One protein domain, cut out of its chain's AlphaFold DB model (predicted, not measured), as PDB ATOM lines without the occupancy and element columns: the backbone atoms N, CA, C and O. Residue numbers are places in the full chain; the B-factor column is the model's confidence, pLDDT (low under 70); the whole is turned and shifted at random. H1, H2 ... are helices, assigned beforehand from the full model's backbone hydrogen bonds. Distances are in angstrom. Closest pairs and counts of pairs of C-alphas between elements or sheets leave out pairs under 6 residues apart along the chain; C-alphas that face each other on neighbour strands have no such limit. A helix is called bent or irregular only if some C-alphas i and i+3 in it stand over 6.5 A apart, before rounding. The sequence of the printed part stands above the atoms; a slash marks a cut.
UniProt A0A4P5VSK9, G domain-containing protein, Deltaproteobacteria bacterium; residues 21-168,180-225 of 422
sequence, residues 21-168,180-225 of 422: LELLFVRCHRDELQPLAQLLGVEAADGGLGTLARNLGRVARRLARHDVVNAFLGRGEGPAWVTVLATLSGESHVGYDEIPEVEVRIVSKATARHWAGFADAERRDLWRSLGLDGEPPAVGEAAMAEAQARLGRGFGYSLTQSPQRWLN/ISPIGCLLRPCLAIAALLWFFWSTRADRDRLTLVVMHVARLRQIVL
ATOM      1  N   LEU A  21     -17.411 -49.238 -24.734       83.81
ATOM      2  CA  LEU A  21     -16.255 -48.353 -24.625       83.81
ATOM      3  C   LEU A  21     -14.939 -49.094 -24.877       83.81
ATOM      4  O   LEU A  21     -14.070 -48.609 -25.597       83.81
ATOM      5  N   GLU A  22     -14.800 -50.288 -24.313       84.56
ATOM      6  CA  GLU A  22     -13.607 -51.112 -24.493       84.56
ATOM      7  C   GLU A  22     -13.531 -51.636 -25.933       84.56
ATOM      8  O   GLU A  22     -12.461 -51.604 -26.542       84.56
ATOM      9  N   LEU A  23     -14.677 -52.007 -26.522       80.44
ATOM     10  CA  LEU A  23     -14.774 -52.350 -27.946       80.44
ATOM     11  C   LEU A  23     -14.353 -51.189 -28.851       80.44
ATOM     12  O   LEU A  23     -13.680 -51.415 -29.857       80.44
ATOM     13  N   LEU A  24     -14.723 -49.950 -28.505       84.31
ATOM     14  CA  LEU A  24     -14.259 -48.770 -29.230       84.31
ATOM     15  C   LEU A  24     -12.733 -48.653 -29.159       84.31
ATOM     16  O   LEU A  24     -12.095 -48.478 -30.190       84.31
ATOM     17  N   PHE A  25     -12.140 -48.775 -27.970       86.38
ATOM     18  CA  PHE A  25     -10.695 -48.603 -27.802       86.38
ATOM     19  C   PHE A  25      -9.870 -49.679 -28.506       86.38
ATOM     20  O   PHE A  25      -8.822 -49.361 -29.057       86.38
ATOM     21  N   VAL A  26     -10.358 -50.920 -28.565       79.88
ATOM     22  CA  VAL A  26      -9.722 -51.984 -29.363       79.88
ATOM     23  C   VAL A  26      -9.768 -51.675 -30.868       79.88
ATOM     24  O   VAL A  26      -8.934 -52.169 -31.620       79.88
ATOM     25  N   ARG A  27     -10.712 -50.839 -31.323       76.56
ATOM     26  CA  ARG A  27     -10.798 -50.370 -32.719       76.56
ATOM     27  C   ARG A  27      -9.924 -49.147 -33.020       76.56
ATOM     28  O   ARG A  27      -9.782 -48.780 -34.187       76.56
ATOM     29  N   CYS A  28      -9.346 -48.518 -32.002       77.00
ATOM     30  CA  CYS A  28      -8.446 -47.380 -32.162       77.00
ATOM     31  C   CYS A  28      -6.998 -47.841 -32.366       77.00
ATOM     32  O   CYS A  28      -6.574 -48.870 -31.841       77.00
ATOM     33  N   HIS A  29      -6.201 -47.032 -33.063       75.62
ATOM     34  CA  HIS A  29      -4.750 -47.195 -33.056       75.62
ATOM     35  C   HIS A  29      -4.170 -46.716 -31.717       75.62
ATOM     36  O   HIS A  29      -4.728 -45.832 -31.062       75.62
ATOM     37  N   ARG A  30      -3.019 -47.271 -31.312       75.69
ATOM     38  CA  ARG A  30      -2.376 -46.921 -30.032       75.69
ATOM     39  C   ARG A  30      -2.107 -45.416 -29.907       75.69
ATOM     40  O   ARG A  30      -2.402 -44.840 -28.863       75.69
ATOM     41  N   ASP A  31      -1.629 -44.783 -30.975       72.44
ATOM     42  CA  ASP A  31      -1.309 -43.349 -30.994       72.44
ATOM     43  C   ASP A  31      -2.553 -42.469 -30.797       72.44
ATOM     44  O   ASP A  31      -2.490 -41.399 -30.195       72.44
ATOM     45  N   GLU A  32      -3.723 -42.943 -31.229       77.00
ATOM     46  CA  GLU A  32      -4.988 -42.225 -31.056       77.00
ATOM     47  C   GLU A  32      -5.461 -42.259 -29.604       77.00
ATOM     48  O   GLU A  32      -6.075 -41.300 -29.135       77.00
ATOM     49  N   LEU A  33      -5.150 -43.336 -28.876       81.38
ATOM     50  CA  LEU A  33      -5.479 -43.491 -27.459       81.38
ATOM     51  C   LEU A  33      -4.552 -42.678 -26.545       81.38
ATOM     52  O   LEU A  33      -4.913 -42.418 -25.396       81.38
ATOM     53  N   GLN A  34      -3.386 -42.248 -27.030       77.69
ATOM     54  CA  GLN A  34      -2.366 -41.582 -26.217       77.69
ATOM     55  C   GLN A  34      -2.862 -40.301 -25.513       77.69
ATOM     56  O   GLN A  34      -2.603 -40.169 -24.314       77.69
ATOM     57  N   PRO A  35      -3.613 -39.379 -26.154       77.25
ATOM     58  CA  PRO A  35      -4.143 -38.198 -25.469       77.25
ATOM     59  C   PRO A  35      -5.104 -38.553 -24.328       77.25
ATOM     60  O   PRO A  35      -5.074 -37.921 -23.273       77.25
ATOM     61  N   LEU A  36      -5.934 -39.587 -24.513       81.75
ATOM     62  CA  LEU A  36      -6.841 -40.066 -23.469       81.75
ATOM     63  C   LEU A  36      -6.064 -40.746 -22.333       81.75
ATOM     64  O   LEU A  36      -6.374 -40.531 -21.166       81.75
ATOM     65  N   ALA A  37      -5.030 -41.522 -22.662       81.56
ATOM     66  CA  ALA A  37      -4.155 -42.151 -21.677       81.56
ATOM     67  C   ALA A  37      -3.440 -41.112 -20.802       81.56
ATOM     68  O   ALA A  37      -3.443 -41.239 -19.579       81.56
ATOM     69  N   GLN A  38      -2.925 -40.038 -21.406       78.94
ATOM     70  CA  GLN A  38      -2.331 -38.910 -20.682       78.94
ATOM     71  C   GLN A  38      -3.349 -38.205 -19.777       78.94
ATOM     72  O   GLN A  38      -3.041 -37.934 -18.618       78.94
ATOM     73  N   LEU A  39      -4.567 -37.950 -20.273       76.06
ATOM     74  CA  LEU A  39      -5.641 -37.338 -19.481       76.06
ATOM     75  C   LEU A  39      -6.013 -38.188 -18.257       76.06
ATOM     76  O   LEU A  39      -6.267 -37.646 -17.182       76.06
ATOM     77  N   LEU A  40      -6.047 -39.510 -18.424       78.00
ATOM     78  CA  LEU A  40      -6.422 -40.465 -17.380       78.00
ATOM     79  C   LEU A  40      -5.247 -40.907 -16.493       78.00
ATOM     80  O   LEU A  40      -5.467 -41.656 -15.543       78.00
ATOM     81  N   GLY A  41      -4.017 -40.473 -16.787       77.50
ATOM     82  CA  GLY A  41      -2.814 -40.905 -16.069       77.50
ATOM     83  C   GLY A  41      -2.527 -42.404 -16.204       77.50
ATOM     84  O   GLY A  41      -1.998 -43.012 -15.277       77.50
ATOM     85  N   VAL A  42      -2.916 -43.015 -17.326       81.62
ATOM     86  CA  VAL A  42      -2.670 -44.434 -17.619       81.62
ATOM     87  C   VAL A  42      -1.400 -44.544 -18.456       81.62
ATOM     88  O   VAL A  42      -1.313 -43.963 -19.538       81.62
ATOM     89  N   GLU A  43      -0.416 -45.303 -17.978       76.69
ATOM     90  CA  GLU A  43       0.812 -45.554 -18.731       76.69
ATOM     91  C   GLU A  43       0.515 -46.419 -19.963       76.69
ATOM     92  O   GLU A  43       0.025 -47.543 -19.868       76.69
ATOM     93  N   ALA A  44       0.807 -45.876 -21.146       62.75
ATOM     94  CA  ALA A  44       0.571 -46.543 -22.426       62.75
ATOM     95  C   ALA A  44       1.698 -47.517 -22.830       62.75
ATOM     96  O   ALA A  44       1.644 -48.073 -23.930       62.75
ATOM     97  N   ALA A  45       2.722 -47.688 -21.985       56.59
ATOM     98  CA  ALA A  45       3.981 -48.343 -22.339       56.59
ATOM     99  C   ALA A  45       3.966 -49.872 -22.153       56.59
ATOM    100  O   ALA A  45       4.509 -50.579 -22.999       56.59
ATOM    101  N   ASP A  46       3.273 -50.397 -21.137       51.50
ATOM    102  CA  ASP A  46       3.412 -51.808 -20.759       51.50
ATOM    103  C   ASP A  46       2.163 -52.638 -21.107       51.50
ATOM    104  O   ASP A  46       1.148 -52.632 -20.406       51.50
ATOM    105  N   GLY A  47       2.238 -53.377 -22.222       64.69
ATOM    106  CA  GLY A  47       1.276 -54.425 -22.592       64.69
ATOM    107  C   GLY A  47       0.570 -54.251 -23.945       64.69
ATOM    108  O   GLY A  47       0.651 -53.212 -24.604       64.69
ATOM    109  N   GLY A  48      -0.140 -55.303 -24.375       71.81
ATOM    110  CA  GLY A  48      -0.915 -55.329 -25.624       71.81
ATOM    111  C   GLY A  48      -2.093 -54.342 -25.645       71.81
ATOM    112  O   GLY A  48      -2.577 -53.907 -24.598       71.81
ATOM    113  N   LEU A  49      -2.579 -53.995 -26.846       75.50
ATOM    114  CA  LEU A  49      -3.653 -53.005 -27.055       75.50
ATOM    115  C   LEU A  49      -4.934 -53.340 -26.268       75.50
ATOM    116  O   LEU A  49      -5.548 -52.447 -25.690       75.50
ATOM    117  N   GLY A  50      -5.296 -54.622 -26.172       76.94
ATOM    118  CA  GLY A  50      -6.448 -55.075 -25.383       76.94
ATOM    119  C   GLY A  50      -6.313 -54.796 -23.879       76.94
ATOM    120  O   GLY A  50      -7.299 -54.491 -23.207       76.94
ATOM    121  N   THR A  51      -5.097 -54.839 -23.331       82.25
ATOM    122  CA  THR A  51      -4.832 -54.479 -21.927       82.25
ATOM    123  C   THR A  51      -4.956 -52.974 -21.715       82.25
ATOM    124  O   THR A  51      -5.609 -52.543 -20.763       82.25
ATOM    125  N   LEU A  52      -4.401 -52.174 -22.632       83.31
ATOM    126  CA  LEU A  52      -4.532 -50.716 -22.604       83.31
ATOM    127  C   LEU A  52      -6.007 -50.290 -22.693       83.31
ATOM    128  O   LEU A  52      -6.465 -49.512 -21.859       83.31
ATOM    129  N   ALA A  53      -6.765 -50.854 -23.637       85.06
ATOM    130  CA  ALA A  53      -8.190 -50.590 -23.820       85.06
ATOM    131  C   ALA A  53      -9.001 -50.864 -22.542       85.06
ATOM    132  O   ALA A  53      -9.740 -49.994 -22.079       85.06
ATOM    133  N   ARG A  54      -8.811 -52.032 -21.913       84.81
ATOM    134  CA  ARG A  54      -9.486 -52.378 -20.649       84.81
ATOM    135  C   ARG A  54      -9.116 -51.435 -19.509       84.81
ATOM    136  O   ARG A  54      -9.986 -51.016 -18.746       84.81
ATOM    137  N   ASN A  55      -7.839 -51.081 -19.380       86.19
ATOM    138  CA  ASN A  55      -7.386 -50.170 -18.330       86.19
ATOM    139  C   ASN A  55      -7.967 -48.762 -18.517       86.19
ATOM    140  O   ASN A  55      -8.508 -48.207 -17.560       86.19
ATOM    141  N   LEU A  56      -7.939 -48.223 -19.739       86.88
ATOM    142  CA  LEU A  56      -8.560 -46.936 -20.066       86.88
ATOM    143  C   LEU A  56     -10.065 -46.958 -19.790       86.88
ATOM    144  O   LEU A  56     -10.574 -46.061 -19.120       86.88
ATOM    145  N   GLY A  57     -10.765 -48.004 -20.241       86.94
ATOM    146  CA  GLY A  57     -12.203 -48.168 -20.025       86.94
ATOM    147  C   GLY A  57     -12.560 -48.198 -18.542       86.94
ATOM    148  O   GLY A  57     -13.458 -47.482 -18.101       86.94
ATOM    149  N   ARG A  58     -11.810 -48.961 -17.743       85.06
ATOM    150  CA  ARG A  58     -12.004 -49.046 -16.291       85.06
ATOM    151  C   ARG A  58     -11.776 -47.703 -15.594       85.06
ATOM    152  O   ARG A  58     -12.579 -47.315 -14.746       85.06
ATOM    153  N   VAL A  59     -10.695 -46.989 -15.916       82.81
ATOM    154  CA  VAL A  59     -10.390 -45.691 -15.285       82.81
ATOM    155  C   VAL A  59     -11.430 -44.639 -15.682       82.81
ATOM    156  O   VAL A  59     -11.945 -43.947 -14.806       82.81
ATOM    157  N   ALA A  60     -11.823 -44.586 -16.959       83.94
ATOM    158  CA  ALA A  60     -12.880 -43.699 -17.442       83.94
ATOM    159  C   ALA A  60     -14.220 -43.946 -16.725       83.94
ATOM    160  O   ALA A  60     -14.841 -43.007 -16.229       83.94
ATOM    161  N   ARG A  61     -14.647 -45.212 -16.596       84.75
ATOM    162  CA  ARG A  61     -15.899 -45.582 -15.911       84.75
ATOM    163  C   ARG A  61     -15.862 -45.264 -14.415       84.75
ATOM    164  O   ARG A  61     -16.875 -44.863 -13.846       84.75
ATOM    165  N   ARG A  62     -14.704 -45.382 -13.755       79.56
ATOM    166  CA  ARG A  62     -14.558 -45.021 -12.331       79.56
ATOM    167  C   ARG A  62     -14.752 -43.532 -12.054       79.56
ATOM    168  O   ARG A  62     -15.297 -43.213 -11.000       79.56
ATOM    169  N   LEU A  63     -14.366 -42.655 -12.983       75.12
ATOM    170  CA  LEU A  63     -14.577 -41.204 -12.855       75.12
ATOM    171  C   LEU A  63     -16.065 -40.819 -12.848       75.12
ATOM    172  O   LEU A  63     -16.418 -39.759 -12.344       75.12
ATOM    173  N   ALA A  64     -16.942 -41.680 -13.371       66.75
ATOM    174  CA  ALA A  64     -18.375 -41.421 -13.478       66.75
ATOM    175  C   ALA A  64     -19.199 -41.734 -12.218       66.75
ATOM    176  O   ALA A  64     -20.398 -41.460 -12.197       66.75
ATOM    177  N   ARG A  65     -18.605 -42.318 -11.167       62.59
ATOM    178  CA  ARG A  65     -19.302 -42.490  -9.881       62.59
ATOM    179  C   ARG A  65     -19.078 -41.268  -9.001       62.59
ATOM    180  O   ARG A  65     -17.967 -41.045  -8.533       62.59
ATOM    181  N   HIS A  66     -20.156 -40.546  -8.711       55.66
ATOM    182  CA  HIS A  66     -20.187 -39.425  -7.765       55.66
ATOM    183  C   HIS A  66     -20.211 -39.862  -6.285       55.66
ATOM    184  O   HIS A  66     -20.377 -39.031  -5.392       55.66
ATOM    185  N   ASP A  67     -20.044 -41.155  -5.998       48.75
ATOM    186  CA  ASP A  67     -20.327 -41.709  -4.678       48.75
ATOM    187  C   ASP A  67     -19.088 -41.672  -3.765       48.75
ATOM    188  O   ASP A  67     -18.019 -42.193  -4.100       48.75
ATOM    189  N   VAL A  68     -19.284 -41.149  -2.550       41.94
ATOM    190  CA  VAL A  68     -18.343 -41.064  -1.406       41.94
ATOM    191  C   VAL A  68     -17.563 -42.367  -1.141       41.94
ATOM    192  O   VAL A  68     -16.447 -42.353  -0.622       41.94
ATOM    193  N   VAL A  69     -18.120 -43.506  -1.547       39.12
ATOM    194  CA  VAL A  69     -17.561 -44.852  -1.373       39.12
ATOM    195  C   VAL A  69     -16.275 -45.069  -2.188       39.12
ATOM    196  O   VAL A  69     -15.392 -45.811  -1.754       39.12
ATOM    197  N   ASN A  70     -16.106 -44.395  -3.331       45.09
ATOM    198  CA  ASN A  70     -14.920 -44.566  -4.181       45.09
ATOM    199  C   ASN A  70     -13.666 -43.903  -3.586       45.09
ATOM    200  O   ASN A  70     -12.574 -44.453  -3.709       45.09
ATOM    201  N   ALA A  71     -13.837 -42.781  -2.877       45.59
ATOM    202  CA  ALA A  71     -12.758 -42.136  -2.127       45.59
ATOM    203  C   ALA A  71     -12.252 -43.010  -0.964       45.59
ATOM    204  O   ALA A  71     -11.109 -42.860  -0.538       45.59
ATOM    205  N   PHE A  72     -13.087 -43.933  -0.469       38.69
ATOM    206  CA  PHE A  72     -12.791 -44.749   0.709       38.69
ATOM    207  C   PHE A  72     -12.391 -46.201   0.414       38.69
ATOM    208  O   PHE A  72     -11.641 -46.776   1.197       38.69
ATOM    209  N   LEU A  73     -12.872 -46.819  -0.674       46.62
ATOM    210  CA  LEU A  73     -12.685 -48.264  -0.893       46.62
ATOM    211  C   LEU A  73     -11.933 -48.653  -2.170       46.62
ATOM    212  O   LEU A  73     -11.458 -49.784  -2.224       46.62
ATOM    213  N   GLY A  74     -11.802 -47.781  -3.180       49.53
ATOM    214  CA  GLY A  74     -10.972 -48.015  -4.380       49.53
ATOM    215  C   GLY A  74     -11.215 -49.328  -5.157       49.53
ATOM    216  O   GLY A  74     -10.403 -49.704  -6.005       49.53
ATOM    217  N   ARG A  75     -12.301 -50.061  -4.876       51.81
ATOM    218  CA  ARG A  75     -12.573 -51.414  -5.385       51.81
ATOM    219  C   ARG A  75     -13.809 -51.404  -6.289       51.81
ATOM    220  O   ARG A  75     -14.898 -51.061  -5.844       51.81
ATOM    221  N   GLY A  76     -13.635 -51.807  -7.551       62.31
ATOM    222  CA  GLY A  76     -14.716 -51.975  -8.540       62.31
ATOM    223  C   GLY A  76     -14.311 -51.606  -9.974       62.31
ATOM    224  O   GLY A  76     -13.310 -50.921 -10.186       62.31
ATOM    225  N   GLU A  77     -15.068 -52.055 -10.978       69.31
ATOM    226  CA  GLU A  77     -14.813 -51.745 -12.401       69.31
ATOM    227  C   GLU A  77     -15.451 -50.430 -12.885       69.31
ATOM    228  O   GLU A  77     -15.088 -49.929 -13.945       69.31
ATOM    229  N   GLY A  78     -16.343 -49.838 -12.085       73.81
ATOM    230  CA  GLY A  78     -17.200 -48.721 -12.499       73.81
ATOM    231  C   GLY A  78     -18.510 -49.202 -13.151       73.81
ATOM    232  O   GLY A  78     -18.644 -50.387 -13.458       73.81
ATOM    233  N   PRO A  79     -19.523 -48.327 -13.297       79.19
ATOM    234  CA  PRO A  79     -20.750 -48.642 -14.031       79.19
ATOM    235  C   PRO A  79     -20.445 -48.832 -15.522       79.19
ATOM    236  O   PRO A  79     -19.424 -48.347 -16.001       79.19
ATOM    237  N   ALA A  80     -21.320 -49.517 -16.261       83.00
ATOM    238  CA  ALA A  80     -21.190 -49.638 -17.714       83.00
ATOM    239  C   ALA A  80     -21.224 -48.257 -18.389       83.00
ATOM    240  O   ALA A  80     -21.914 -47.351 -17.910       83.00
ATOM    241  N   TRP A  81     -20.527 -48.090 -19.519       85.56
ATOM    242  CA  TRP A  81     -20.465 -46.791 -20.209       85.56
ATOM    243  C   TRP A  81     -21.844 -46.242 -20.607       85.56
ATOM    244  O   TRP A  81     -22.107 -45.049 -20.485       85.56
ATOM    245  N   VAL A  82     -22.766 -47.126 -20.992       82.94
ATOM    246  CA  VAL A  82     -24.171 -46.789 -21.292       82.94
ATOM    247  C   VAL A  82     -24.834 -46.076 -20.111       82.94
ATOM    248  O   VAL A  82     -25.494 -45.055 -20.295       82.94
ATOM    249  N   THR A  83     -24.607 -46.566 -18.889       82.88
ATOM    250  CA  THR A  83     -25.129 -45.961 -17.658       82.88
ATOM    251  C   THR A  83     -24.493 -44.601 -17.389       82.88
ATOM    252  O   THR A  83     -25.193 -43.676 -16.992       82.88
ATOM    253  N   VAL A  84     -23.187 -44.452 -17.641       83.06
ATOM    254  CA  VAL A  84     -22.483 -43.162 -17.512       83.06
ATOM    255  C   VAL A  84     -23.115 -42.112 -18.421       83.06
ATOM    256  O   VAL A  84     -23.457 -41.019 -17.967       83.06
ATOM    257  N   LEU A  85     -23.314 -42.460 -19.695       83.38
ATOM    258  CA  LEU A  85     -23.926 -41.561 -20.665       83.38
ATOM    259  C   LEU A  85     -25.377 -41.240 -20.307       83.38
ATOM    260  O   LEU A  85     -25.767 -40.086 -20.432       83.38
ATOM    261  N   ALA A  86     -26.162 -42.210 -19.830       81.69
ATOM    262  CA  ALA A  86     -27.549 -41.977 -19.424       81.69
ATOM    263  C   ALA A  86     -27.644 -40.952 -18.281       81.69
ATOM    264  O   ALA A  86     -28.446 -40.018 -18.353       81.69
ATOM    265  N   THR A  87     -26.777 -41.067 -17.269       80.81
ATOM    266  CA  THR A  87     -26.693 -40.093 -16.171       80.81
ATOM    267  C   THR A  87     -26.334 -38.702 -16.691       80.81
ATOM    268  O   THR A  87     -27.049 -37.739 -16.417       80.81
ATOM    269  N   LEU A  88     -25.277 -38.592 -17.502       78.69
ATOM    270  CA  LEU A  88     -24.837 -37.309 -18.063       78.69
ATOM    271  C   LEU A  88     -25.866 -36.684 -19.009       78.69
ATOM    272  O   LEU A  88     -25.995 -35.459 -19.058       78.69
ATOM    273  N   SER A  89     -26.602 -37.517 -19.744       81.88
ATOM    274  CA  SER A  89     -27.691 -37.105 -20.628       81.88
ATOM    275  C   SER A  89     -28.820 -36.461 -19.828       81.88
ATOM    276  O   SER A  89     -29.259 -35.359 -20.162       81.88
ATOM    277  N   GLY A  90     -29.231 -37.106 -18.729       78.19
ATOM    278  CA  GLY A  90     -30.232 -36.581 -17.802       78.19
ATOM    279  C   GLY A  90     -29.797 -35.268 -17.149       78.19
ATOM    280  O   GLY A  90     -30.551 -34.297 -17.170       78.19
ATOM    281  N   GLU A  91     -28.560 -35.197 -16.648       75.44
ATOM    282  CA  GLU A  91     -27.996 -33.976 -16.047       75.44
ATOM    283  C   GLU A  91     -27.828 -32.829 -17.059       75.44
ATOM    284  O   GLU A  91     -27.914 -31.646 -16.717       75.44
ATOM    285  N   SER A  92     -27.563 -33.159 -18.324       74.88
ATOM    286  CA  SER A  92     -27.387 -32.168 -19.388       74.88
ATOM    287  C   SER A  92     -28.685 -31.795 -20.100       74.88
ATOM    288  O   SER A  92     -28.662 -30.882 -20.928       74.88
ATOM    289  N   HIS A  93     -29.798 -32.454 -19.755       81.62
ATOM    290  CA  HIS A  93     -31.094 -32.341 -20.425       81.62
ATOM    291  C   HIS A  93     -30.988 -32.534 -21.945       81.62
ATOM    292  O   HIS A  93     -31.583 -31.792 -22.725       81.62
ATOM    293  N   VAL A  94     -30.189 -33.517 -22.367       80.88
ATOM    294  CA  VAL A  94     -30.083 -33.935 -23.772       80.88
ATOM    295  C   VAL A  94     -30.789 -35.278 -23.955       80.88
ATOM    296  O   VAL A  94     -30.830 -36.088 -23.027       80.88
ATOM    297  N   GLY A  95     -31.384 -35.495 -25.131       77.81
ATOM    298  CA  GLY A  95     -32.043 -36.759 -25.470       77.81
ATOM    299  C   GLY A  95     -31.052 -37.922 -25.516       77.81
ATOM    300  O   GLY A  95     -29.887 -37.713 -25.865       77.81
ATOM    301  N   TYR A  96     -31.529 -39.117 -25.160       77.56
ATOM    302  CA  TYR A  96     -30.764 -40.361 -25.190       77.56
ATOM    303  C   TYR A  96     -31.340 -41.299 -26.249       77.56
ATOM    304  O   TYR A  96     -32.359 -41.939 -26.001       77.56
ATOM    305  N   ASP A  97     -30.673 -41.376 -27.400       78.50
ATOM    306  CA  ASP A  97     -31.111 -42.211 -28.526       78.50
ATOM    307  C   ASP A  97     -30.036 -43.273 -28.799       78.50
ATOM    308  O   ASP A  97     -30.080 -44.369 -28.242       78.50
ATOM    309  N   GLU A  98     -28.994 -42.908 -29.550       78.75
ATOM    310  CA  GLU A  98     -27.822 -43.746 -29.800       78.75
ATOM    311  C   GLU A  98     -26.551 -43.174 -29.159       78.75
ATOM    312  O   GLU A  98     -26.339 -41.959 -29.120       78.75
ATOM    313  N   ILE A  99     -25.658 -44.061 -28.703       78.56
ATOM    314  CA  ILE A  99     -24.403 -43.702 -28.016       78.56
ATOM    315  C   ILE A  99     -23.595 -42.614 -28.755       78.56
ATOM    316  O   ILE A  99     -23.222 -41.637 -28.098       78.56
ATOM    317  N   PRO A 100     -23.320 -42.715 -30.077       78.31
ATOM    318  CA  PRO A 100     -22.518 -41.706 -30.769       78.31
ATOM    319  C   PRO A 100     -23.165 -40.320 -30.762       78.31
ATOM    320  O   PRO A 100     -22.472 -39.312 -30.628       78.31
ATOM    321  N   GLU A 101     -24.489 -40.258 -30.892       80.25
ATOM    322  CA  GLU A 101     -25.218 -38.994 -30.919       80.25
ATOM    323  C   GLU A 101     -25.280 -38.347 -29.539       80.25
ATOM    324  O   GLU A 101     -25.090 -37.137 -29.414       80.25
ATOM    325  N   VAL A 102     -25.507 -39.150 -28.494       83.81
ATOM    326  CA  VAL A 102     -25.538 -38.678 -27.103       83.81
ATOM    327  C   VAL A 102     -24.191 -38.089 -26.706       83.81
ATOM    328  O   VAL A 102     -24.144 -36.996 -26.143       83.81
ATOM    329  N   GLU A 103     -23.092 -38.764 -27.047       84.38
ATOM    330  CA  GLU A 103     -21.734 -38.270 -26.810       84.38
ATOM    331  C   GLU A 103     -21.519 -36.892 -27.467       84.38
ATOM    332  O   GLU A 103     -21.086 -35.950 -26.800       84.38
ATOM    333  N   VAL A 104     -21.904 -36.723 -28.740       81.75
ATOM    334  CA  VAL A 104     -21.793 -35.434 -29.454       81.75
ATOM    335  C   VAL A 104     -22.701 -34.358 -28.847       81.75
ATOM    336  O   VAL A 104     -22.266 -33.215 -28.691       81.75
ATOM    337  N   ARG A 105     -23.939 -34.696 -28.458       84.06
ATOM    338  CA  ARG A 105     -24.874 -33.762 -27.803       84.06
ATOM    339  C   ARG A 105     -24.345 -33.278 -26.454       84.06
ATOM    340  O   ARG A 105     -24.418 -32.079 -26.176       84.06
ATOM    341  N   ILE A 106     -23.785 -34.176 -25.639       81.50
ATOM    342  CA  ILE A 106     -23.161 -33.829 -24.351       81.50
ATOM    343  C   ILE A 106     -21.999 -32.857 -24.577       81.50
ATOM    344  O   ILE A 106     -21.949 -31.812 -23.926       81.50
ATOM    345  N   VAL A 107     -21.106 -33.156 -25.530       80.44
ATOM    346  CA  VAL A 107     -19.973 -32.277 -25.863       80.44
ATOM    347  C   VAL A 107     -20.470 -30.916 -26.348       80.44
ATOM    348  O   VAL A 107     -20.040 -29.896 -25.822       80.44
ATOM    349  N   SER A 108     -21.433 -30.885 -27.271       81.56
ATOM    350  CA  SER A 108     -22.017 -29.645 -27.800       81.56
ATOM    351  C   SER A 108     -22.631 -28.782 -26.696       81.56
ATOM    352  O   SER A 108     -22.318 -27.593 -26.579       81.56
ATOM    353  N   LYS A 109     -23.428 -29.375 -25.796       82.75
ATOM    354  CA  LYS A 109     -24.022 -28.649 -24.665       82.75
ATOM    355  C   LYS A 109     -22.957 -28.145 -23.690       82.75
ATOM    356  O   LYS A 109     -23.066 -27.023 -23.194       82.75
ATOM    357  N   ALA A 110     -21.915 -28.935 -23.426       75.69
ATOM    358  CA  ALA A 110     -20.788 -28.513 -22.602       75.69
ATOM    359  C   ALA A 110     -20.023 -27.339 -23.235       75.69
ATOM    360  O   ALA A 110     -19.709 -26.374 -22.533       75.69
ATOM    361  N   THR A 111     -19.783 -27.369 -24.547       74.06
ATOM    362  CA  THR A 111     -19.152 -26.271 -25.289       74.06
ATOM    363  C   THR A 111     -20.008 -25.008 -25.249       74.06
ATOM    364  O   THR A 111     -19.494 -23.942 -24.913       74.06
ATOM    365  N   ALA A 112     -21.318 -25.122 -25.487       80.12
ATOM    366  CA  ALA A 112     -22.248 -23.997 -25.417       80.12
ATOM    367  C   ALA A 112     -22.260 -23.329 -24.029       80.12
ATOM    368  O   ALA A 112     -22.256 -22.102 -23.936       80.12
ATOM    369  N   ARG A 113     -22.212 -24.122 -22.947       78.19
ATOM    370  CA  ARG A 113     -22.161 -23.616 -21.560       78.19
ATOM    371  C   ARG A 113     -20.897 -22.803 -21.265       78.19
ATOM    372  O   ARG A 113     -20.974 -21.806 -20.553       78.19
ATOM    373  N   HIS A 114     -19.751 -23.212 -21.803       72.88
ATOM    374  CA  HIS A 114     -18.469 -22.539 -21.564       72.88
ATOM    375  C   HIS A 114     -18.177 -21.409 -22.559       72.88
ATOM    376  O   HIS A 114     -17.249 -20.633 -22.345       72.88
ATOM    377  N   TRP A 115     -18.995 -21.274 -23.606       76.88
ATOM    378  CA  TRP A 115     -18.788 -20.339 -24.711       76.88
ATOM    379  C   TRP A 115     -18.589 -18.885 -24.275       76.88
ATOM    380  O   TRP A 115     -17.673 -18.207 -24.740       76.88
ATOM    381  N   ALA A 116     -19.412 -18.422 -23.331       71.69
ATOM    382  CA  ALA A 116     -19.330 -17.064 -22.795       71.69
ATOM    383  C   ALA A 116     -18.028 -16.805 -22.014       71.69
ATOM    384  O   ALA A 116     -17.606 -15.660 -21.885       71.69
ATOM    385  N   GLY A 117     -17.379 -17.860 -21.506       67.75
ATOM    386  CA  GLY A 117     -16.113 -17.778 -20.779       67.75
ATOM    387  C   GLY A 117     -14.874 -17.676 -21.673       67.75
ATOM    388  O   GLY A 117     -13.794 -17.365 -21.161       67.75
ATOM    389  N   PHE A 118     -15.011 -17.922 -22.979       70.69
ATOM    390  CA  PHE A 118     -13.925 -17.770 -23.947       70.69
ATOM    391  C   PHE A 118     -13.742 -16.313 -24.357       70.69
ATOM    392  O   PHE A 118     -14.721 -15.590 -24.564       70.69
ATOM    393  N   ALA A 119     -12.489 -15.894 -24.525       76.50
ATOM    394  CA  ALA A 119     -12.168 -14.631 -25.175       76.50
ATOM    395  C   ALA A 119     -12.578 -14.674 -26.658       76.50
ATOM    396  O   ALA A 119     -12.600 -15.738 -27.275       76.50
ATOM    397  N   ASP A 120     -12.845 -13.521 -27.275       79.38
ATOM    398  CA  ASP A 120     -13.310 -13.486 -28.672       79.38
ATOM    399  C   ASP A 120     -12.296 -14.101 -29.651       79.38
ATOM    400  O   ASP A 120     -12.676 -14.733 -30.635       79.38
ATOM    401  N   ALA A 121     -10.996 -13.975 -29.363       77.75
ATOM    402  CA  ALA A 121      -9.948 -14.643 -30.131       77.75
ATOM    403  C   ALA A 121     -10.040 -16.177 -30.029       77.75
ATOM    404  O   ALA A 121      -9.914 -16.860 -31.042       77.75
ATOM    405  N   GLU A 122     -10.329 -16.711 -28.838       72.56
ATOM    406  CA  GLU A 122     -10.498 -18.151 -28.607       72.56
ATOM    407  C   GLU A 122     -11.753 -18.681 -29.312       72.56
ATOM    408  O   GLU A 122     -11.695 -19.733 -29.947       72.56
ATOM    409  N   ARG A 123     -12.867 -17.930 -29.272       80.19
ATOM    410  CA  ARG A 123     -14.095 -18.292 -30.002       80.19
ATOM    411  C   ARG A 123     -13.863 -18.311 -31.509       80.19
ATOM    412  O   ARG A 123     -14.284 -19.257 -32.164       80.19
ATOM    413  N   ARG A 124     -13.170 -17.306 -32.062       83.12
ATOM    414  CA  ARG A 124     -12.832 -17.252 -33.498       83.12
ATOM    415  C   ARG A 124     -11.909 -18.385 -33.919       83.12
ATOM    416  O   ARG A 124     -12.076 -18.937 -34.999       83.12
ATOM    417  N   ASP A 125     -10.936 -18.722 -33.084       75.69
ATOM    418  CA  ASP A 125     -10.037 -19.839 -33.347       75.69
ATOM    419  C   ASP A 125     -10.775 -21.180 -33.344       75.69
ATOM    420  O   ASP A 125     -10.548 -21.988 -34.240       75.69
ATOM    421  N   LEU A 126     -11.670 -21.398 -32.374       72.56
ATOM    422  CA  LEU A 126     -12.521 -22.587 -32.320       72.56
ATOM    423  C   LEU A 126     -13.485 -22.637 -33.515       72.56
ATOM    424  O   LEU A 126     -13.681 -23.687 -34.107       72.56
ATOM    425  N   TRP A 127     -14.049 -21.499 -33.920       82.94
ATOM    426  CA  TRP A 127     -14.898 -21.408 -35.110       82.94
ATOM    427  C   TRP A 127     -14.140 -21.803 -36.383       82.94
ATOM    428  O   TRP A 127     -14.601 -22.643 -37.153       82.94
ATOM    429  N   ARG A 128     -12.914 -21.291 -36.545       80.38
ATOM    430  CA  ARG A 128     -12.032 -21.662 -37.657       80.38
ATOM    431  C   ARG A 128     -11.606 -23.128 -37.608       80.38
ATOM    432  O   ARG A 128     -11.542 -23.759 -38.657       80.38
ATOM    433  N   SER A 129     -11.342 -23.697 -36.429       70.56
ATOM    434  CA  SER A 129     -10.986 -25.121 -36.319       70.56
ATOM    435  C   SER A 129     -12.148 -26.055 -36.657       70.56
ATOM    436  O   SER A 129     -11.910 -27.199 -37.034       70.56
ATOM    437  N   LEU A 130     -13.391 -25.568 -36.583       72.50
ATOM    438  CA  LEU A 130     -14.561 -26.280 -37.090       72.50
ATOM    439  C   LEU A 130     -14.668 -26.261 -38.627       72.50
ATOM    440  O   LEU A 130     -15.533 -26.949 -39.167       72.50
ATOM    441  N   GLY A 131     -13.811 -25.503 -39.322       73.38
ATOM    442  CA  GLY A 131     -13.894 -25.274 -40.767       73.38
ATOM    443  C   GLY A 131     -14.971 -24.257 -41.150       73.38
ATOM    444  O   GLY A 131     -15.489 -24.306 -42.261       73.38
ATOM    445  N   LEU A 132     -15.357 -23.379 -40.218       82.19
ATOM    446  CA  LEU A 132     -16.402 -22.384 -40.425       82.19
ATOM    447  C   LEU A 132     -15.805 -20.995 -40.644       82.19
ATOM    448  O   LEU A 132     -15.004 -20.510 -39.840       82.19
ATOM    449  N   ASP A 133     -16.267 -20.338 -41.703       83.50
ATOM    450  CA  ASP A 133     -15.944 -18.945 -41.993       83.50
ATOM    451  C   ASP A 133     -16.904 -17.971 -41.287       83.50
ATOM    452  O   ASP A 133     -18.055 -18.297 -40.957       83.50
ATOM    453  N   GLY A 134     -16.427 -16.739 -41.098       85.38
ATOM    454  CA  GLY A 134     -17.178 -15.636 -40.495       85.38
ATOM    455  C   GLY A 134     -16.977 -15.487 -38.986       85.38
ATOM    456  O   GLY A 134     -16.156 -16.170 -38.370       85.38
ATOM    457  N   GLU A 135     -17.708 -14.542 -38.391       86.62
ATOM    458  CA  GLU A 135     -17.674 -14.342 -36.945       86.62
ATOM    459  C   GLU A 135     -18.566 -15.358 -36.219       86.62
ATOM    460  O   GLU A 135     -19.719 -15.551 -36.609       86.62
ATOM    461  N   PRO A 136     -18.059 -15.996 -35.147       87.88
ATOM    462  CA  PRO A 136     -18.866 -16.883 -34.328       87.88
ATOM    463  C   PRO A 136     -19.992 -16.118 -33.619       87.88
ATOM    464  O   PRO A 136     -19.744 -15.029 -33.088       87.88
ATOM    465  N   PRO A 137     -21.189 -16.714 -33.473       89.25
ATOM    466  CA  PRO A 137     -22.236 -16.145 -32.635       89.25
ATOM    467  C   PRO A 137     -21.762 -15.904 -31.195       89.25
ATOM    468  O   PRO A 137     -21.024 -16.707 -30.616       89.25
ATOM    469  N   ALA A 138     -22.220 -14.812 -30.579       84.06
ATOM    470  CA  ALA A 138     -21.862 -14.469 -29.199       84.06
ATOM    471  C   ALA A 138     -22.463 -15.442 -28.168       84.06
ATOM    472  O   ALA A 138     -21.875 -15.688 -27.115       84.06
ATOM    473  N   VAL A 139     -23.629 -16.017 -28.478       87.94
ATOM    474  CA  VAL A 139     -24.338 -16.972 -27.618       87.94
ATOM    475  C   VAL A 139     -23.939 -18.394 -27.998       87.94
ATOM    476  O   VAL A 139     -24.072 -18.789 -29.152       87.94
ATOM    477  N   GLY A 140     -23.495 -19.184 -27.017       80.88
ATOM    478  CA  GLY A 140     -22.972 -20.532 -27.258       80.88
ATOM    479  C   GLY A 140     -23.977 -21.507 -27.856       80.88
ATOM    480  O   GLY A 140     -23.613 -22.297 -28.721       80.88
ATOM    481  N   GLU A 141     -25.247 -21.439 -27.450       84.81
ATOM    482  CA  GLU A 141     -26.292 -22.292 -28.034       84.81
ATOM    483  C   GLU A 141     -26.532 -21.962 -29.511       84.81
ATOM    484  O   GLU A 141     -26.629 -22.874 -30.328       84.81
ATOM    485  N   ALA A 142     -26.534 -20.673 -29.870       85.75
ATOM    486  CA  ALA A 142     -26.638 -20.238 -31.260       85.75
ATOM    487  C   ALA A 142     -25.404 -20.658 -32.074       85.75
ATOM    488  O   ALA A 142     -25.551 -21.164 -33.181       85.75
ATOM    489  N   ALA A 143     -24.201 -20.530 -31.500       84.25
ATOM    490  CA  ALA A 143     -22.963 -20.962 -32.142       84.25
ATOM    491  C   ALA A 143     -22.969 -22.464 -32.450       84.25
ATOM    492  O   ALA A 143     -22.652 -22.867 -33.566       84.25
ATOM    493  N   MET A 144     -23.365 -23.305 -31.491       88.69
ATOM    494  CA  MET A 144     -23.419 -24.753 -31.711       88.69
ATOM    495  C   MET A 144     -24.534 -25.155 -32.683       88.69
ATOM    496  O   MET A 144     -24.306 -26.022 -33.522       88.69
ATOM    497  N   ALA A 145     -25.704 -24.512 -32.620       84.62
ATOM    498  CA  ALA A 145     -26.796 -24.767 -33.559       84.62
ATOM    499  C   ALA A 145     -26.410 -24.398 -34.999       84.62
ATOM    500  O   ALA A 145     -26.666 -25.163 -35.927       84.62
ATOM    501  N   GLU A 146     -25.742 -23.260 -35.190       87.06
ATOM    502  CA  GLU A 146     -25.264 -22.830 -36.502       87.06
ATOM    503  C   GLU A 146     -24.135 -23.723 -37.026       87.06
ATOM    504  O   GLU A 146     -24.166 -24.138 -38.185       87.06
ATOM    505  N   ALA A 147     -23.178 -24.089 -36.173       83.06
ATOM    506  CA  ALA A 147     -22.134 -25.037 -36.539       83.06
ATOM    507  C   ALA A 147     -22.724 -26.398 -36.946       83.06
ATOM    508  O   ALA A 147     -22.303 -26.974 -37.948       83.06
ATOM    509  N   GLN A 148     -23.733 -26.888 -36.221       83.75
ATOM    510  CA  GLN A 148     -24.440 -28.118 -36.565       83.75
ATOM    511  C   GLN A 148     -25.204 -27.994 -37.890       83.75
ATOM    512  O   GLN A 148     -25.147 -28.911 -38.707       83.75
ATOM    513  N   ALA A 149     -25.878 -26.869 -38.135       82.75
ATOM    514  CA  ALA A 149     -26.615 -26.631 -39.375       82.75
ATOM    515  C   ALA A 149     -25.692 -26.572 -40.604       82.75
ATOM    516  O   ALA A 149     -26.030 -27.116 -41.651       82.75
ATOM    517  N   ARG A 150     -24.517 -25.943 -40.470       82.62
ATOM    518  CA  ARG A 150     -23.545 -25.799 -41.564       82.62
ATOM    519  C   ARG A 150     -22.752 -27.079 -41.829       82.62
ATOM    520  O   ARG A 150     -22.505 -27.409 -42.982       82.62
ATOM    521  N   LEU A 151     -22.344 -27.792 -40.777       75.69
ATOM    522  CA  LEU A 151     -21.491 -28.980 -40.904       75.69
ATOM    523  C   LEU A 151     -22.289 -30.277 -41.075       75.69
ATOM    524  O   LEU A 151     -21.733 -31.276 -41.528       75.69
ATOM    525  N   GLY A 152     -23.570 -30.302 -40.703       78.19
ATOM    526  CA  GLY A 152     -24.420 -31.489 -40.793       78.19
ATOM    527  C   GLY A 152     -23.803 -32.691 -40.071       78.19
ATOM    528  O   GLY A 152     -23.411 -32.598 -38.904       78.19
ATOM    529  N   ARG A 153     -23.650 -33.818 -40.783       64.75
ATOM    530  CA  ARG A 153     -22.974 -35.027 -40.262       64.75
ATOM    531  C   ARG A 153     -21.519 -34.748 -39.846       64.75
ATOM    532  O   ARG A 153     -21.016 -35.396 -38.935       64.75
ATOM    533  N   GLY A 154     -20.880 -33.736 -40.450       64.19
ATOM    534  CA  GLY A 154     -19.563 -33.152 -40.154       64.19
ATOM    535  C   GLY A 154     -19.346 -32.702 -38.705       64.19
ATOM    536  O   GLY A 154     -18.243 -32.824 -38.174       64.19
ATOM    537  N   PHE A 155     -20.410 -32.230 -38.052       72.94
ATOM    538  CA  PHE A 155     -20.327 -31.454 -36.814       72.94
ATOM    539  C   PHE A 155     -19.622 -32.179 -35.663       72.94
ATOM    540  O   PHE A 155     -18.698 -31.632 -35.061       72.94
ATOM    541  N   GLY A 156     -20.023 -33.420 -35.372       62.31
ATOM    542  CA  GLY A 156     -19.482 -34.175 -34.237       62.31
ATOM    543  C   GLY A 156     -17.975 -34.404 -34.336       62.31
ATOM    544  O   GLY A 156     -17.264 -34.320 -33.337       62.31
ATOM    545  N   TYR A 157     -17.463 -34.628 -35.543       67.00
ATOM    546  CA  TYR A 157     -16.035 -34.812 -35.781       67.00
ATOM    547  C   TYR A 157     -15.251 -33.516 -35.597       67.00
ATOM    548  O   TYR A 157     -14.298 -33.482 -34.820       67.00
ATOM    549  N   SER A 158     -15.690 -32.432 -36.243       65.75
ATOM    550  CA  SER A 158     -15.035 -31.126 -36.132       65.75
ATOM    551  C   SER A 158     -15.011 -30.629 -34.682       65.75
ATOM    552  O   SER A 158     -13.984 -30.155 -34.190       65.75
ATOM    553  N   LEU A 159     -16.121 -30.804 -33.958       66.19
ATOM    554  CA  LEU A 159     -16.242 -30.401 -32.558       66.19
ATOM    555  C   LEU A 159     -15.275 -31.169 -31.651       66.19
ATOM    556  O   LEU A 159     -14.596 -30.584 -30.808       66.19
ATOM    557  N   THR A 160     -15.176 -32.482 -31.847       62.62
ATOM    558  CA  THR A 160     -14.366 -33.366 -30.999       62.62
ATOM    559  C   THR A 160     -12.871 -33.359 -31.351       62.62
ATOM    560  O   THR A 160     -12.054 -33.836 -30.562       62.62
ATOM    561  N   GLN A 161     -12.477 -32.762 -32.484       61.00
ATOM    562  CA  GLN A 161     -11.083 -32.525 -32.900       61.00
ATOM    563  C   GLN A 161     -10.407 -31.327 -32.210       61.00
ATOM    564  O   GLN A 161      -9.177 -31.262 -32.175       61.00
ATOM    565  N   SER A 162     -11.168 -30.459 -31.530       57.53
ATOM    566  CA  SER A 162     -10.645 -29.273 -30.827       57.53
ATOM    567  C   SER A 162     -10.245 -29.405 -29.317       57.53
ATOM    568  O   SER A 162     -10.223 -28.374 -28.638       57.53
ATOM    569  N   PRO A 163      -9.869 -30.572 -28.719       47.66
ATOM    570  CA  PRO A 163      -9.706 -30.716 -27.259       47.66
ATOM    571  C   PRO A 163      -8.574 -29.927 -26.602       47.66
ATOM    572  O   PRO A 163      -8.645 -29.612 -25.416       47.66
ATOM    573  N   GLN A 164      -7.477 -29.673 -27.318       48.53
ATOM    574  CA  GLN A 164      -6.192 -29.396 -26.661       48.53
ATOM    575  C   GLN A 164      -6.094 -28.024 -25.982       48.53
ATOM    576  O   GLN A 164      -5.162 -27.794 -25.216       48.53
ATOM    577  N   ARG A 165      -7.058 -27.120 -26.191       49.88
ATOM    578  CA  ARG A 165      -7.021 -25.760 -25.621       49.88
ATOM    579  C   ARG A 165      -7.822 -25.597 -24.322       49.88
ATOM    580  O   ARG A 165      -7.639 -24.605 -23.626       49.88
ATOM    581  N   TRP A 166      -8.639 -26.585 -23.945       49.88
ATOM    582  CA  TRP A 166      -9.454 -26.557 -22.718       49.88
ATOM    583  C   TRP A 166      -8.656 -26.816 -21.429       49.88
ATOM    584  O   TRP A 166      -9.068 -26.408 -20.344       49.88
ATOM    585  N   LEU A 167      -7.499 -27.479 -21.529       44.00
ATOM    586  CA  LEU A 167      -6.812 -28.086 -20.381       44.00
ATOM    587  C   LEU A 167      -6.090 -27.084 -19.452       44.00
ATOM    588  O   LEU A 167      -5.651 -27.457 -18.367       44.00
ATOM    589  N   ASN A 168      -5.983 -25.806 -19.830       40.03
ATOM    590  CA  ASN A 168      -5.139 -24.838 -19.114       40.03
ATOM    591  C   ASN A 168      -5.850 -23.967 -18.069       40.03
ATOM    592  O   ASN A 168      -5.191 -23.136 -17.446       40.03
ATOM    593  N   ILE A 180      -1.320 -27.111   6.369       46.00
ATOM    594  CA  ILE A 180      -0.379 -27.930   7.166       46.00
ATOM    595  C   ILE A 180       0.623 -27.050   7.943       46.00
ATOM    596  O   ILE A 180       1.435 -27.548   8.719       46.00
ATOM    597  N   SER A 181       0.572 -25.728   7.748       50.16
ATOM    598  CA  SER A 181       1.385 -24.762   8.489       50.16
ATOM    599  C   SER A 181       0.814 -24.540   9.898       50.16
ATOM    600  O   SER A 181      -0.408 -24.543  10.062       50.16
ATOM    601  N   PRO A 182       1.650 -24.258  10.916       51.16
ATOM    602  CA  PRO A 182       1.186 -23.897  12.259       51.16
ATOM    603  C   PRO A 182       0.209 -22.702  12.283       51.16
ATOM    604  O   PRO A 182      -0.609 -22.599  13.195       51.16
ATOM    605  N   ILE A 183       0.217 -21.850  11.250       53.78
ATOM    606  CA  ILE A 183      -0.730 -20.733  11.071       53.78
ATOM    607  C   ILE A 183      -2.160 -21.231  10.748       53.78
ATOM    608  O   ILE A 183      -3.143 -20.580  11.103       53.78
ATOM    609  N   GLY A 184      -2.311 -22.412  10.136       50.47
ATOM    610  CA  GLY A 184      -3.601 -22.985   9.728       50.47
ATOM    611  C   GLY A 184      -4.486 -23.479  10.881       50.47
ATOM    612  O   GLY A 184      -5.704 -23.568  10.728       50.47
ATOM    613  N   CYS A 185      -3.919 -23.740  12.065       55.16
ATOM    614  CA  CYS A 185      -4.666 -24.262  13.218       55.16
ATOM    615  C   CYS A 185      -5.717 -23.286  13.782       55.16
ATOM    616  O   CYS A 185      -6.735 -23.738  14.306       55.16
ATOM    617  N   LEU A 186      -5.514 -21.971  13.634       52.56
ATOM    618  CA  LEU A 186      -6.451 -20.928  14.082       52.56
ATOM    619  C   LEU A 186      -7.627 -20.704  13.109       52.56
ATOM    620  O   LEU A 186      -8.665 -20.186  13.509       52.56
ATOM    621  N   LEU A 187      -7.499 -21.137  11.850       54.34
ATOM    622  CA  LEU A 187      -8.486 -20.928  10.777       54.34
ATOM    623  C   LEU A 187      -9.360 -22.161  10.493       54.34
ATOM    624  O   LEU A 187     -10.091 -22.182   9.505       54.34
ATOM    625  N   ARG A 188      -9.327 -23.188  11.352       53.62
ATOM    626  CA  ARG A 188     -10.053 -24.463  11.184       53.62
ATOM    627  C   ARG A 188     -11.518 -24.363  10.711       53.62
ATOM    628  O   ARG A 188     -11.852 -25.108   9.793       53.62
ATOM    629  N   PRO A 189     -12.393 -23.486  11.244       56.09
ATOM    630  CA  PRO A 189     -13.764 -23.366  10.731       56.09
ATOM    631  C   PRO A 189     -13.819 -22.793   9.303       56.09
ATOM    632  O   PRO A 189     -14.580 -23.289   8.473       56.09
ATOM    633  N   CYS A 190     -12.954 -21.833   8.963       54.69
ATOM    634  CA  CYS A 190     -12.822 -21.316   7.598       54.69
ATOM    635  C   CYS A 190     -12.220 -22.362   6.647       54.69
ATOM    636  O   CYS A 190     -12.623 -22.442   5.491       54.69
ATOM    637  N   LEU A 191     -11.303 -23.203   7.133       49.56
ATOM    638  CA  LEU A 191     -10.728 -24.322   6.384       49.56
ATOM    639  C   LEU A 191     -11.721 -25.474   6.187       49.56
ATOM    640  O   LEU A 191     -11.656 -26.133   5.161       49.56
ATOM    641  N   ALA A 192     -12.662 -25.701   7.108       48.75
ATOM    642  CA  ALA A 192     -13.751 -26.667   6.937       48.75
ATOM    643  C   ALA A 192     -14.774 -26.189   5.892       48.75
ATOM    644  O   ALA A 192     -15.215 -26.975   5.059       48.75
ATOM    645  N   ILE A 193     -15.089 -24.887   5.873       55.81
ATOM    646  CA  ILE A 193     -15.873 -24.266   4.795       55.81
ATOM    647  C   ILE A 193     -15.094 -24.324   3.479       55.81
ATOM    648  O   ILE A 193     -15.665 -24.690   2.462       55.81
ATOM    649  N   ALA A 194     -13.786 -24.054   3.485       51.53
ATOM    650  CA  ALA A 194     -12.936 -24.218   2.309       51.53
ATOM    651  C   ALA A 194     -12.825 -25.685   1.871       51.53
ATOM    652  O   ALA A 194     -12.721 -25.925   0.681       51.53
ATOM    653  N   ALA A 195     -12.895 -26.658   2.784       48.69
ATOM    654  CA  ALA A 195     -12.920 -28.089   2.489       48.69
ATOM    655  C   ALA A 195     -14.279 -28.541   1.936       48.69
ATOM    656  O   ALA A 195     -14.308 -29.378   1.045       48.69
ATOM    657  N   LEU A 196     -15.394 -27.964   2.400       50.62
ATOM    658  CA  LEU A 196     -16.733 -28.158   1.831       50.62
ATOM    659  C   LEU A 196     -16.867 -27.488   0.462       50.62
ATOM    660  O   LEU A 196     -17.386 -28.097  -0.465       50.62
ATOM    661  N   LEU A 197     -16.354 -26.266   0.307       50.16
ATOM    662  CA  LEU A 197     -16.252 -25.575  -0.977       50.16
ATOM    663  C   LEU A 197     -15.282 -26.303  -1.907       50.16
ATOM    664  O   LEU A 197     -15.573 -26.410  -3.086       50.16
ATOM    665  N   TRP A 198     -14.180 -26.858  -1.393       47.09
ATOM    666  CA  TRP A 198     -13.262 -27.722  -2.134       47.09
ATOM    667  C   TRP A 198     -13.911 -29.050  -2.487       47.09
ATOM    668  O   TRP A 198     -13.674 -29.515  -3.581       47.09
ATOM    669  N   PHE A 199     -14.755 -29.637  -1.640       43.34
ATOM    670  CA  PHE A 199     -15.530 -30.840  -1.948       43.34
ATOM    671  C   PHE A 199     -16.582 -30.555  -3.029       43.34
ATOM    672  O   PHE A 199     -16.748 -31.308  -3.986       43.34
ATOM    673  N   PHE A 200     -17.254 -29.409  -2.941       43.28
ATOM    674  CA  PHE A 200     -18.199 -28.937  -3.951       43.28
ATOM    675  C   PHE A 200     -17.496 -28.517  -5.257       43.28
ATOM    676  O   PHE A 200     -18.052 -28.627  -6.346       43.28
ATOM    677  N   TRP A 201     -16.249 -28.052  -5.167       40.97
ATOM    678  CA  TRP A 201     -15.408 -27.687  -6.305       40.97
ATOM    679  C   TRP A 201     -14.660 -28.891  -6.892       40.97
ATOM    680  O   TRP A 201     -14.461 -28.930  -8.096       40.97
ATOM    681  N   SER A 202     -14.309 -29.907  -6.100       42.91
ATOM    682  CA  SER A 202     -13.671 -31.153  -6.539       42.91
ATOM    683  C   SER A 202     -14.679 -32.050  -7.238       42.91
ATOM    684  O   SER A 202     -14.384 -32.560  -8.309       42.91
ATOM    685  N   THR A 203     -15.912 -32.125  -6.732       47.62
ATOM    686  CA  THR A 203     -17.036 -32.732  -7.462       47.62
ATOM    687  C   THR A 203     -17.324 -31.999  -8.777       47.62
ATOM    688  O   THR A 203     -17.671 -32.639  -9.768       47.62
ATOM    689  N   ARG A 204     -17.118 -30.674  -8.841       53.94
ATOM    690  CA  ARG A 204     -17.185 -29.902 -10.094       53.94
ATOM    691  C   ARG A 204     -15.993 -30.180 -11.021       53.94
ATOM    692  O   ARG A 204     -16.195 -30.382 -12.210       53.94
ATOM    693  N   ALA A 205     -14.779 -30.279 -10.485       54.91
ATOM    694  CA  ALA A 205     -13.568 -30.592 -11.240       54.91
ATOM    695  C   ALA A 205     -13.579 -32.026 -11.800       54.91
ATOM    696  O   ALA A 205     -13.127 -32.249 -12.921       54.91
ATOM    697  N   ASP A 206     -14.130 -32.992 -11.063       57.31
ATOM    698  CA  ASP A 206     -14.315 -34.365 -11.536       57.31
ATOM    699  C   ASP A 206     -15.425 -34.449 -12.598       57.31
ATOM    700  O   ASP A 206     -15.284 -35.199 -13.563       57.31
ATOM    701  N   ARG A 207     -16.471 -33.611 -12.512       62.94
ATOM    702  CA  ARG A 207     -17.462 -33.432 -13.594       62.94
ATOM    703  C   ARG A 207     -16.849 -32.838 -14.862       62.94
ATOM    704  O   ARG A 207     -17.118 -33.328 -15.960       62.94
ATOM    705  N   ASP A 208     -15.999 -31.825 -14.727       65.69
ATOM    706  CA  ASP A 208     -15.301 -31.220 -15.865       65.69
ATOM    707  C   ASP A 208     -14.327 -32.228 -16.499       65.69
ATOM    708  O   ASP A 208     -14.288 -32.378 -17.720       65.69
ATOM    709  N   ARG A 209     -13.612 -33.016 -15.685       66.69
ATOM    710  CA  ARG A 209     -12.761 -34.123 -16.156       66.69
ATOM    711  C   ARG A 209     -13.553 -35.211 -16.868       66.69
ATOM    712  O   ARG A 209     -13.128 -35.656 -17.929       66.69
ATOM    713  N   LEU A 210     -14.699 -35.624 -16.333       73.75
ATOM    714  CA  LEU A 210     -15.562 -36.614 -16.977       73.75
ATOM    715  C   LEU A 210     -16.087 -36.102 -18.324       73.75
ATOM    716  O   LEU A 210     -16.115 -36.851 -19.295       73.75
ATOM    717  N   THR A 211     -16.415 -34.813 -18.414       72.44
ATOM    718  CA  THR A 211     -16.800 -34.166 -19.677       72.44
ATOM    719  C   THR A 211     -15.656 -34.193 -20.693       72.44
ATOM    720  O   THR A 211     -15.878 -34.520 -21.858       72.44
ATOM    721  N   LEU A 212     -14.416 -33.927 -20.262       70.56
ATOM    722  CA  LEU A 212     -13.230 -34.060 -21.119       70.56
ATOM    723  C   LEU A 212     -13.024 -35.508 -21.582       70.56
ATOM    724  O   LEU A 212     -12.721 -35.739 -22.750       70.56
ATOM    725  N   VAL A 213     -13.234 -36.490 -20.702       81.75
ATOM    726  CA  VAL A 213     -13.174 -37.913 -21.063       81.75
ATOM    727  C   VAL A 213     -14.238 -38.248 -22.104       81.75
ATOM    728  O   VAL A 213     -13.894 -38.822 -23.132       81.75
ATOM    729  N   VAL A 214     -15.495 -37.837 -21.905       81.69
ATOM    730  CA  VAL A 214     -16.570 -38.027 -22.894       81.69
ATOM    731  C   VAL A 214     -16.218 -37.359 -24.220       81.69
ATOM    732  O   VAL A 214     -16.427 -37.965 -25.261       81.69
ATOM    733  N   MET A 215     -15.612 -36.171 -24.209       75.50
ATOM    734  CA  MET A 215     -15.151 -35.506 -25.429       75.50
ATOM    735  C   MET A 215     -14.065 -36.306 -26.159       75.50
ATOM    736  O   MET A 215     -14.131 -36.453 -27.379       75.50
ATOM    737  N   HIS A 216     -13.085 -36.858 -25.440       79.25
ATOM    738  CA  HIS A 216     -12.069 -37.727 -26.036       79.25
ATOM    739  C   HIS A 216     -12.656 -39.047 -26.545       79.25
ATOM    740  O   HIS A 216     -12.270 -39.508 -27.615       79.25
ATOM    741  N   VAL A 217     -13.606 -39.642 -25.825       85.75
ATOM    742  CA  VAL A 217     -14.316 -40.850 -26.271       85.75
ATOM    743  C   VAL A 217     -15.136 -40.555 -27.524       85.75
ATOM    744  O   VAL A 217     -15.018 -41.290 -28.501       85.75
ATOM    745  N   ALA A 218     -15.872 -39.443 -27.543       80.75
ATOM    746  CA  ALA A 218     -16.622 -38.973 -28.700       80.75
ATOM    747  C   ALA A 218     -15.690 -38.757 -29.898       80.75
ATOM    748  O   ALA A 218     -15.973 -39.240 -30.988       80.75
ATOM    749  N   ARG A 219     -14.532 -38.113 -29.688       82.06
ATOM    750  CA  ARG A 219     -13.484 -37.944 -30.707       82.06
ATOM    751  C   ARG A 219     -13.039 -39.281 -31.279       82.06
ATOM    752  O   ARG A 219     -13.035 -39.453 -32.492       82.06
ATOM    753  N   LEU A 220     -12.654 -40.220 -30.418       82.31
ATOM    754  CA  LEU A 220     -12.200 -41.549 -30.827       82.31
ATOM    755  C   LEU A 220     -13.293 -42.294 -31.590       82.31
ATOM    756  O   LEU A 220     -13.021 -42.900 -32.623       82.31
ATOM    757  N   ARG A 221     -14.544 -42.189 -31.138       84.50
ATOM    758  CA  ARG A 221     -15.686 -42.775 -31.830       84.50
ATOM    759  C   ARG A 221     -15.892 -42.155 -33.201       84.50
ATOM    760  O   ARG A 221     -16.071 -42.896 -34.156       84.50
ATOM    761  N   GLN A 222     -15.814 -40.834 -33.319       75.94
ATOM    762  CA  GLN A 222     -15.912 -40.140 -34.601       75.94
ATOM    763  C   GLN A 222     -14.756 -40.517 -35.535       75.94
ATOM    764  O   GLN A 222     -14.989 -40.730 -36.718       75.94
ATOM    765  N   ILE A 223     -13.537 -40.690 -35.016       77.12
ATOM    766  CA  ILE A 223     -12.404 -41.212 -35.789       77.12
ATOM    767  C   ILE A 223     -12.713 -42.620 -36.314       77.12
ATOM    768  O   ILE A 223     -12.580 -42.856 -37.508       77.12
ATOM    769  N   VAL A 224     -13.167 -43.544 -35.464       77.00
ATOM    770  CA  VAL A 224     -13.464 -44.936 -35.860       77.00
ATOM    771  C   VAL A 224     -14.668 -45.031 -36.809       77.00
ATOM    772  O   VAL A 224     -14.669 -45.855 -37.726       77.00
ATOM    773  N   LEU A 225     -15.690 -44.193 -36.614       72.25
ATOM    774  CA  LEU A 225     -16.870 -44.127 -37.482       72.25
ATOM    775  C   LEU A 225     -16.534 -43.549 -38.856       72.25
ATOM    776  O   LEU A 225     -17.034 -44.046 -39.859       72.25
TER     777      LEU A 225
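AT A GLANCE: This is residues 21 to 168 and 180 to 225 of the 422 residues of the protein "G domain-containing protein" of Deltaproteobacteria bacterium (UniProt A0A4P5VSK9). The last part of one long helix, H10, runs through the middle of a body of shorter helices, while residues 180 to 202, of which 182 to 202 belong to H10, stick out as a free arm with a kink of 82 degrees near residue 189. H1, H2 and H3 pack on one side of that last part and H6 and H8b on another; H5 and H8a pack on H6, H7 is near H8a, and the short H4 touches no helix. The printed part has 194 residues with ten named helices, H1 to H10 in order, and no named strand, and its class is all helix. It is compact, with a radius of gyration of the C-alphas of 18.8 A, and spans 58 by 43 by 31 A, the arm included.

HOW THE PARTS SIT: Start at H1, residues 21 to 26; it touches H3, residues 49 to 63, at a shallow tilt of 23 degrees, opposite ways, the closest C-alphas being those of Phe 25 and Ala 53 at 5.1 A. H2, residues 30 to 40, touches H3 at a shallow tilt of 27 degrees, the same way, closest at the C-alphas of Ala 37 and Leu 56, 6.7 A. Now look to the hub, H10, residues 182 to 225, which touches six other helices. With H2 and H3 it makes a bundle, three helices each touching the other two: the C-alphas of Leu 36 and His 216 are the closest of H2 and H10, 6.3 A apart, and those of Leu 63 and Leu 210 the closest of H3 and H10, at 6.2 A. H1 touches residues 217 to 224 of H10, closest at the C-alphas of Leu 24 and Arg 221, 6.7 A. H4, residues 69 to 73, is apart from H10. H5, residues 81 to 92, touches H6, residues 99 to 117, at a steep tilt of 39 degrees, with the C-alphas of Ser 89 and Ile 106 closest at 6.7 A. H6 touches residues 211 to 222 of H10 at a steep tilt of 49 degrees, opposite ways, closest at the C-alphas of Glu 103 and Ala 218, 5.5 A. H7, residues 120 to 129, touches no helix. H8, residues 140 to 160, was assigned as one helix by its hydrogen bonds but is bent, with C-alphas 150 and 153 at 9.3 A; its arms are H8a, residues 140 to 150, and H8b, residues 153 to 160. H8a touches H6, closest at the C-alphas of Ala 112 and Gly 140, 4.0 A, and H8b touches H10, closest at those of Thr 160 and Arg 219, 4.7 A. H9, residues 163 to 168, only just touches H10, with 3 pairs of C-alphas within 8 A, closest at those of Pro 163 and Met 215, 7.5 A. Every O i to N i+4 pair is within hydrogen-bond range in H1, H3, H4, H5, H7 and H8a; it is 5 of 7 in H2, 13 of 15 in H6, 3 of 4 in H8b, 35 of 40 in H10 and 0 of 2 in H9, where 1 of 3 O i to N i+3 pairs is.

IN THESE COORDINATES: Find C-alpha 21 at (-16.255, -48.353, -24.625), where H1 begins. H3 is 21.5 A long, H5 16.2 A and H6 28.2 A, from C-alpha 99 at (-24.403, -43.702, -28.016). H10 runs 56.7 A to C-alpha 225 at (-16.870, -44.127, -37.482).

THE WHOLE: The C-alphas farthest apart, those of Gly 152 and Pro 182, are 59.4 A apart. Residues 169 to 179 are not printed, and C-alphas 168 and 180 across this cut are 26.9 A apart. Of the links that are printed whole, none is long. The mean pLDDT of the printed part is 71.3; 64 residues are under 70, among them 64 to 77, 156 to 168 and 180 to 209.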